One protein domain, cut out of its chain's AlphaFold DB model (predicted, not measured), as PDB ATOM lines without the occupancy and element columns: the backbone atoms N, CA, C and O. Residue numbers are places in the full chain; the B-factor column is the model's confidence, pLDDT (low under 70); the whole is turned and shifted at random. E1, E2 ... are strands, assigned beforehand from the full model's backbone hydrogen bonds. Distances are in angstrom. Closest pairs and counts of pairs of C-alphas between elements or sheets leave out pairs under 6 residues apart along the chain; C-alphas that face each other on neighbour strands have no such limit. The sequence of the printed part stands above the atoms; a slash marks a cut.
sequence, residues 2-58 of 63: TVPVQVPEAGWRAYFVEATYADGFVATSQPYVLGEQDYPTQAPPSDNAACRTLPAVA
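What this domain is: This is residues 2 to 58 of the 63 residues of the protein "PhoPQ-regulated protein" of Xanthomonas campestris pv. raphani 756C (UniProt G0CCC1). With little regular structure, the printed part is a long, narrow two-stranded ribbon that folds back at residues 21 to 25, E2 pairing with E3 near the turn and E1 with E4 farther along, and a long unnamed tail, residues 35 to 58, leads away from it. The 57 printed residues hold no named helix and four strands, E1 to E4 in chain order, in two antiparallel pairs. The class is all strand, with only 12 residues in named elements. The whole is extended, radius of gyration of the C-alphas 17.2 A, spanning 53 by 25 by 23 A.

Where its parts are: E1, residues 13 to 15, begins at C-alpha 13 (42.427, -50.954, 31.077) and measures 6.7 A. E2, residues 18 to 20, measures 6.7 A; E3, residues 26 to 28, 6.6 A. E4, residues 32 to 34, 6.6 A, ends at C-alpha 34 (42.269, -55.923, 29.606).

How they stand to each other: E1 and E4 are antiparallel at 150 degrees, with N 13 and O 34 2.9 A apart, within hydrogen-bond range. E1 runs on into E2 at 39 degrees. E2 and E3 form a hairpin, antiparallel at 169 degrees, with N 19 and O 27 at 2.9 A.

The domain as a whole: The C-alphas farthest apart, of Asp 23 and Asn 48, are 52.9 A apart. Residues 45 to 50 stand free. The printed part has no cut, and its three links are tight. Model confidence is under 70 at residues 36 to 38, 46, 48 to 54 and 56 to 58.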
ATOM      1  N   THR A   2      40.082 -63.270  45.457       73.94
ATOM      2  CA  THR A   2      39.943 -63.015  44.019       73.94
ATOM      3  C   THR A   2      39.448 -61.593  43.862       73.94
ATOM      4  O   THR A   2      38.461 -61.223  44.495       73.94
ATOM      5  N   VAL A   3      40.147 -60.797  43.059       79.38
ATOM      6  CA  VAL A   3      39.732 -59.430  42.741       79.38
ATOM      7  C   VAL A   3      38.973 -59.486  41.415       79.38
ATOM      8  O   VAL A   3      39.574 -59.862  40.408       79.38
ATOM      9  N   PRO A   4      37.662 -59.188  41.385       82.12
ATOM     10  CA  PRO A   4      36.924 -59.145  40.133       82.12
ATOM     11  C   PRO A   4      37.398 -57.948  39.299       82.12
ATOM     12  O   PRO A   4      37.463 -56.826  39.798       82.12
ATOM     13  N   VAL A   5      37.709 -58.187  38.026       84.25
ATOM     14  CA  VAL A   5      38.087 -57.147  37.062       84.25
ATOM     15  C   VAL A   5      37.052 -57.076  35.943       84.25
ATOM     16  O   VAL A   5      36.496 -58.095  35.539       84.25
ATOM     17  N   GLN A   6      36.771 -55.867  35.458       86.69
ATOM     18  CA  GLN A   6      35.810 -55.630  34.380       86.69
ATOM     19  C   GLN A   6      36.531 -55.158  33.121       86.69
ATOM     20  O   GLN A   6      37.327 -54.211  33.174       86.69
ATOM     21  N   VAL A   7      36.229 -55.815  32.002       83.94
ATOM     22  CA  VAL A   7      36.676 -55.399  30.671       83.94
ATOM     23  C   VAL A   7      35.913 -54.122  30.294       83.94
ATOM     24  O   VAL A   7      34.692 -54.092  30.458       83.94
ATOM     25  N   PRO A   8      36.598 -53.046  29.869       83.06
ATOM     26  CA  PRO A   8      35.923 -51.824  29.443       83.06
ATOM     27  C   PRO A   8      35.122 -52.052  28.151       83.06
ATOM     28  O   PRO A   8      35.530 -52.833  27.301       83.06
ATOM     29  N   GLU A   9      34.010 -51.330  27.979       82.50
ATOM     30  CA  GLU A   9      33.203 -51.376  26.743       82.50
ATOM     31  C   GLU A   9      33.937 -50.783  25.523       82.50
ATOM     32  O   GLU A   9      33.611 -51.120  24.389       82.50
ATOM     33  N   ALA A  10      34.928 -49.909  25.743       78.94
ATOM     34  CA  ALA A  10      35.780 -49.341  24.700       78.94
ATOM     35  C   ALA A  10      37.201 -49.064  25.221       78.94
ATOM     36  O   ALA A  10      37.378 -48.564  26.337       78.94
ATOM     37  N   GLY A  11      38.207 -49.334  24.384       79.06
ATOM     38  CA  GLY A  11      39.621 -49.144  24.706       79.06
ATOM     39  C   GLY A  11      40.182 -50.239  25.616       79.06
ATOM     40  O   GLY A  11      39.720 -51.373  25.606       79.06
ATOM     41  N   TRP A  12      41.188 -49.890  26.416       86.25
ATOM     42  CA  TRP A  12      41.916 -50.832  27.267       86.25
ATOM     43  C   TRP A  12      41.977 -50.347  28.719       86.25
ATOM     44  O   TRP A  12      41.794 -49.162  29.012       86.25
ATOM     45  N   ARG A  13      42.239 -51.265  29.653       85.81
ATOM     46  CA  ARG A  13      42.427 -50.954  31.077       85.81
ATOM     47  C   ARG A  13      43.457 -51.877  31.708       85.81
ATOM     48  O   ARG A  13      43.362 -53.085  31.551       85.81
ATOM     49  N   ALA A  14      44.395 -51.326  32.470       90.19
ATOM     50  CA  ALA A  14      45.327 -52.116  33.268       90.19
ATOM     51  C   ALA A  14      44.836 -52.257  34.716       90.19
ATOM     52  O   ALA A  14      44.381 -51.284  35.315       90.19
ATOM     53  N   TYR A  15      44.961 -53.458  35.277       90.81
ATOM     54  CA  TYR A  15      44.705 -53.758  36.684       90.81
ATOM     55  C   TYR A  15      45.976 -54.273  37.346       90.81
ATOM     56  O   TYR A  15      46.685 -55.112  36.794       90.81
ATOM     57  N   PHE A  16      46.239 -53.803  38.556       93.00
ATOM     58  CA  PHE A  16      47.285 -54.322  39.425       93.00
ATOM     59  C   PHE A  16      46.807 -54.238  40.871       93.00
ATOM     60  O   PHE A  16      45.887 -53.482  41.191       93.00
ATOM     61  N   VAL A  17      47.416 -55.038  41.736       92.12
ATOM     62  CA  VAL A  17      47.189 -54.963  43.178       92.12
ATOM     63  C   VAL A  17      48.429 -54.368  43.817       92.12
ATOM     64  O   VAL A  17      49.548 -54.796  43.528       92.12
ATOM     65  N   GLU A  18      48.211 -53.396  44.692       95.81
ATOM     66  CA  GLU A  18      49.237 -52.806  45.538       95.81
ATOM     67  C   GLU A  18      48.892 -53.065  47.004       95.81
ATOM     68  O   GLU A  18      47.738 -52.931  47.418       95.81
ATOM     69  N   ALA A  19      49.895 -53.470  47.776       95.19
ATOM     70  CA  ALA A  19      49.783 -53.679  49.209       95.19
ATOM     71  C   ALA A  19      50.824 -52.829  49.940       95.19
ATOM     72  O   ALA A  19      52.023 -52.956  49.684       95.19
ATOM     73  N   THR A  20      50.348 -52.015  50.879       97.56
ATOM     74  CA  THR A  20      51.179 -51.200  51.769       97.56
ATOM     75  C   THR A  20      51.221 -51.844  53.149       97.56
ATOM     76  O   THR A  20      50.180 -52.069  53.768       97.56
ATOM     77  N   TYR A  21      52.421 -52.145  53.632       96.75
ATOM     78  CA  TYR A  21      52.656 -52.803  54.915       96.75
ATOM     79  C   TYR A  21      52.947 -51.772  56.013       96.75
ATOM     80  O   TYR A  21      53.362 -50.644  55.746       96.75
ATOM     81  N   ALA A  22      52.711 -52.147  57.273       97.44
ATOM     82  CA  ALA A  22      52.836 -51.238  58.419       97.44
ATOM     83  C   ALA A  22      54.276 -50.750  58.676       97.44
ATOM     84  O   ALA A  22      54.473 -49.727  59.325       97.44
ATOM     85  N   ASP A  23      55.270 -51.477  58.168       96.12
ATOM     86  CA  ASP A  23      56.690 -51.120  58.192       96.12
ATOM     87  C   ASP A  23      57.097 -50.161  57.055       96.12
ATOM     88  O   ASP A  23      58.248 -49.735  56.989       96.12
ATOM     89  N   GLY A  24      56.156 -49.800  56.176       96.94
ATOM     90  CA  GLY A  24      56.369 -48.901  55.046       96.94
ATOM     91  C   GLY A  24      56.775 -49.595  53.743       96.94
ATOM     92  O   GLY A  24      57.005 -48.903  52.751       96.94
ATOM     93  N   PHE A  25      56.851 -50.929  53.702       97.50
ATOM     94  CA  PHE A  25      57.082 -51.654  52.451       97.50
ATOM     95  C   PHE A  25      55.861 -51.563  51.519       97.50
ATOM     96  O   PHE A  25      54.716 -51.589  51.976       97.50
ATOM     97  N   VAL A  26      56.099 -51.478  50.206       97.69
ATOM     98  CA  VAL A  26      55.054 -51.482  49.170       97.69
ATOM     99  C   VAL A  26      55.351 -52.591  48.169       97.69
ATOM    100  O   VAL A  26      56.425 -52.622  47.568       97.69
ATOM    101  N   ALA A  27      54.393 -53.500  47.991       96.62
ATOM    102  CA  ALA A  27      54.466 -54.571  47.003       96.62
ATOM    103  C   ALA A  27      53.398 -54.375  45.926       96.62
ATOM    104  O   ALA A  27      52.211 -54.279  46.243       96.62
ATOM    105  N   THR A  28      53.817 -54.400  44.663       96.38
ATOM    106  CA  THR A  28      52.942 -54.213  43.500       96.38
ATOM    107  C   THR A  28      53.019 -55.438  42.592       96.38
ATOM    108  O   THR A  28      54.107 -55.937  42.299       96.38
ATOM    109  N   SER A  29      51.870 -55.949  42.146       93.94
ATOM    110  CA  SER A  29      51.825 -57.040  41.169       93.94
ATOM    111  C   SER A  29      52.229 -56.566  39.769       93.94
ATOM    112  O   SER A  29      52.183 -55.375  39.462       93.94
ATOM    113  N   GLN A  30      52.539 -57.506  38.873       93.44
ATOM    114  CA  GLN A  30      52.591 -57.187  37.446       93.44
ATOM    115  C   GLN A  30      51.218 -56.670  36.975       93.44
ATOM    116  O   GLN A  30      50.192 -57.188  37.437       93.44
ATOM    117  N   PRO A  31      51.178 -55.653  36.097       90.44
ATOM    118  CA  PRO A  31      49.928 -55.168  35.542       90.44
ATOM    119  C   PRO A  31      49.347 -56.198  34.577       90.44
ATOM    120  O   PRO A  31      50.055 -56.775  33.754       90.44
ATOM    121  N   TYR A  32      48.038 -56.391  34.663       87.12
ATOM    122  CA  TYR A  32      47.260 -57.172  33.716       87.12
ATOM    123  C   TYR A  32      46.414 -56.228  32.869       87.12
ATOM    124  O   TYR A  32      45.607 -55.470  33.411       87.12
ATOM    125  N   VAL A  33      46.615 -56.240  31.552       86.94
ATOM    126  CA  VAL A  33      45.913 -55.342  30.634       86.94
ATOM    127  C   VAL A  33      44.714 -56.072  30.022       86.94
ATOM    128  O   VAL A  33      44.822 -57.158  29.466       86.94
ATOM    129  N   LEU A  34      43.536 -55.477  30.174       86.44
ATOM    130  CA  LEU A  34      42.269 -55.923  29.606       86.44
ATOM    131  C   LEU A  34      41.913 -55.069  28.397       86.44
ATOM    132  O   LEU A  34      42.099 -53.852  28.429       86.44
ATOM    133  N   GLY A  35      41.340 -55.695  27.369       77.81
ATOM    134  CA  GLY A  35      40.981 -54.995  26.133       77.81
ATOM    135  C   GLY A  35      42.200 -54.603  25.293       77.81
ATOM    136  O   GLY A  35      42.106 -53.672  24.503       77.81
ATOM    137  N   GLU A  36      43.352 -55.275  25.450       69.62
ATOM    138  CA  GLU A  36      44.538 -55.028  24.607       69.62
ATOM    139  C   GLU A  36      44.227 -55.187  23.117       69.62
ATOM    140  O   GLU A  36      44.702 -54.398  22.305       69.62
ATOM    141  N   GLN A  37      43.391 -56.165  22.753       65.94
ATOM    142  CA  GLN A  37      42.936 -56.331  21.370       65.94
ATOM    143  C   GLN A  37      42.027 -55.193  20.879       65.94
ATOM    144  O   GLN A  37      41.912 -54.990  19.674       65.94
ATOM    145  N   ASP A  38      41.408 -54.448  21.799       68.25
ATOM    146  CA  ASP A  38      40.491 -53.339  21.517       68.25
ATOM    147  C   ASP A  38      41.221 -51.982  21.529       68.25
ATOM    148  O   ASP A  38      40.608 -50.909  21.583       68.25
ATOM    149  N   TYR A  39      42.556 -52.016  21.466       71.06
ATOM    150  CA  TYR A  39      43.379 -50.828  21.317       71.06
ATOM    151  C   TYR A  39      43.103 -50.144  19.966       71.06
ATOM    152  O   TYR A  39      43.189 -50.789  18.916       71.06
ATOM    153  N   PRO A  40      42.815 -48.830  19.944       72.12
ATOM    154  CA  PRO A  40      42.523 -48.130  18.704       72.12
ATOM    155  C   PRO A  40      43.761 -48.084  17.802       72.12
ATOM    156  O   PRO A  40      44.803 -47.536  18.154       72.12
ATOM    157  N   THR A  41      43.624 -48.637  16.600       75.88
ATOM    158  CA  THR A  41      44.677 -48.666  15.572       75.88
ATOM    159  C   THR A  41      44.699 -47.411  14.702       75.88
ATOM    160  O   THR A  41      45.580 -47.246  13.860       75.88
ATOM    161  N   GLN A  42      43.734 -46.508  14.896       73.12
ATOM    162  CA  GLN A  42      43.580 -45.295  14.110       73.12
ATOM    163  C   GLN A  42      43.476 -44.067  15.012       73.12
ATOM    164  O   GLN A  42      42.741 -44.058  15.999       73.12
ATOM    165  N   ALA A  43      44.194 -43.006  14.644       75.69
ATOM    166  CA  ALA A  43      44.116 -41.735  15.350       75.69
ATOM    167  C   ALA A  43      42.713 -41.091  15.194       75.69
ATOM    168  O   ALA A  43      42.151 -41.126  14.093       75.69
ATOM    169  N   PRO A  44      42.174 -40.432  16.239       73.06
ATOM    170  CA  PRO A  44      40.868 -39.746  16.204       73.06
ATOM    171  C   PRO A  44      40.763 -38.716  15.060       73.06
ATOM    172  O   PRO A  44      41.794 -38.132  14.768       73.06
ATOM    173  N   PRO A  45      39.609 -38.453  14.396       72.50
ATOM    174  CA  PRO A  45      39.409 -37.460  13.304       72.50
ATOM    175  C   PRO A  45      40.060 -36.074  13.531       72.50
ATOM    176  O   PRO A  45      40.231 -35.663  14.671       72.50
ATOM    177  N   SER A  46      40.482 -35.364  12.471       69.38
ATOM    178  CA  SER A  46      41.177 -34.065  12.596       69.38
ATOM    179  C   SER A  46      40.249 -32.862  12.381       69.38
ATOM    180  O   SER A  46      39.780 -32.669  11.262       69.38
ATOM    181  N   ASP A  47      40.124 -31.991  13.384       73.19
ATOM    182  CA  ASP A  47      39.356 -30.730  13.308       73.19
ATOM    183  C   ASP A  47      40.253 -29.469  13.240       73.19
ATOM    184  O   ASP A  47      39.866 -28.381  13.651       73.19
ATOM    185  N   ASN A  48      41.480 -29.592  12.716       62.31
ATOM    186  CA  ASN A  48      42.467 -28.500  12.562       62.31
ATOM    187  C   ASN A  48      42.983 -27.827  13.859       62.31
ATOM    188  O   ASN A  48      43.622 -26.779  13.790       62.31
ATOM    189  N   ALA A  49      42.823 -28.462  15.024       65.94
ATOM    190  CA  ALA A  49      43.415 -28.036  16.300       65.94
ATOM    191  C   ALA A  49      44.459 -29.056  16.841       65.94
ATOM    192  O   ALA A  49      44.304 -29.578  17.933       65.94
ATOM    193  N   ALA A  50      45.523 -29.341  16.072       66.94
ATOM    194  CA  ALA A  50      46.722 -30.150  16.430       66.94
ATOM    195  C   ALA A  50      46.557 -31.666  16.804       66.94
ATOM    196  O   ALA A  50      45.453 -32.165  16.987       66.94
ATOM    197  N   CYS A  51      47.678 -32.428  16.810       65.38
ATOM    198  CA  CYS A  51      47.777 -33.920  16.832       65.38
ATOM    199  C   CYS A  51      47.122 -34.622  18.054       65.38
ATOM    200  O   CYS A  51      47.197 -34.065  19.144       65.38
ATOM    201  N   ARG A  52      46.479 -35.822  18.010       68.31
ATOM    202  CA  ARG A  52      46.555 -37.119  17.240       68.31
ATOM    203  C   ARG A  52      47.778 -38.022  17.497       68.31
ATOM    204  O   ARG A  52      48.875 -37.600  17.177       68.31
ATOM    205  N   THR A  53      47.584 -39.303  17.850       59.22
ATOM    206  CA  THR A  53      48.551 -40.432  17.689       59.22
ATOM    207  C   THR A  53      47.755 -41.779  17.621       59.22
ATOM    208  O   THR A  53      46.546 -41.743  17.834       59.22
ATOM    209  N   LEU A  54      48.266 -42.968  17.236       58.00
ATOM    210  CA  LEU A  54      49.573 -43.577  17.550       58.00
ATOM    211  C   LEU A  54      50.281 -44.282  16.374       58.00
ATOM    212  O   LEU A  54      49.773 -45.256  15.828       58.00
ATOM    213  N   PRO A  55      51.483 -43.813  15.999       70.31
ATOM    214  CA  PRO A  55      52.441 -44.539  15.157       70.31
ATOM    215  C   PRO A  55      53.193 -45.657  15.921       70.31
ATOM    216  O   PRO A  55      53.252 -45.641  17.145       70.31
ATOM    217  N   ALA A  56      53.778 -46.616  15.190       57.50
ATOM    218  CA  ALA A  56      54.197 -47.948  15.667       57.50
ATOM    219  C   ALA A  56      55.414 -48.038  16.624       57.50
ATOM    220  O   ALA A  56      56.309 -47.196  16.599       57.50
ATOM    221  N   VAL A  57      55.523 -49.180  17.330       56.78
ATOM    222  CA  VAL A  57      56.809 -49.823  17.679       56.78
ATOM    223  C   VAL A  57      56.958 -51.084  16.821       56.78
ATOM    224  O   VAL A  57      56.049 -51.909  16.774       56.78
ATOM    225  N   ALA A  58      58.085 -51.236  16.126       55.88
ATOM    226  CA  ALA A  58      58.411 -52.456  15.387       55.88
ATOM    227  C   ALA A  58      58.981 -53.545  16.331       55.88
ATOM    228  O   ALA A  58      59.763 -53.202  17.221       55.88
TER     229      ALA A  58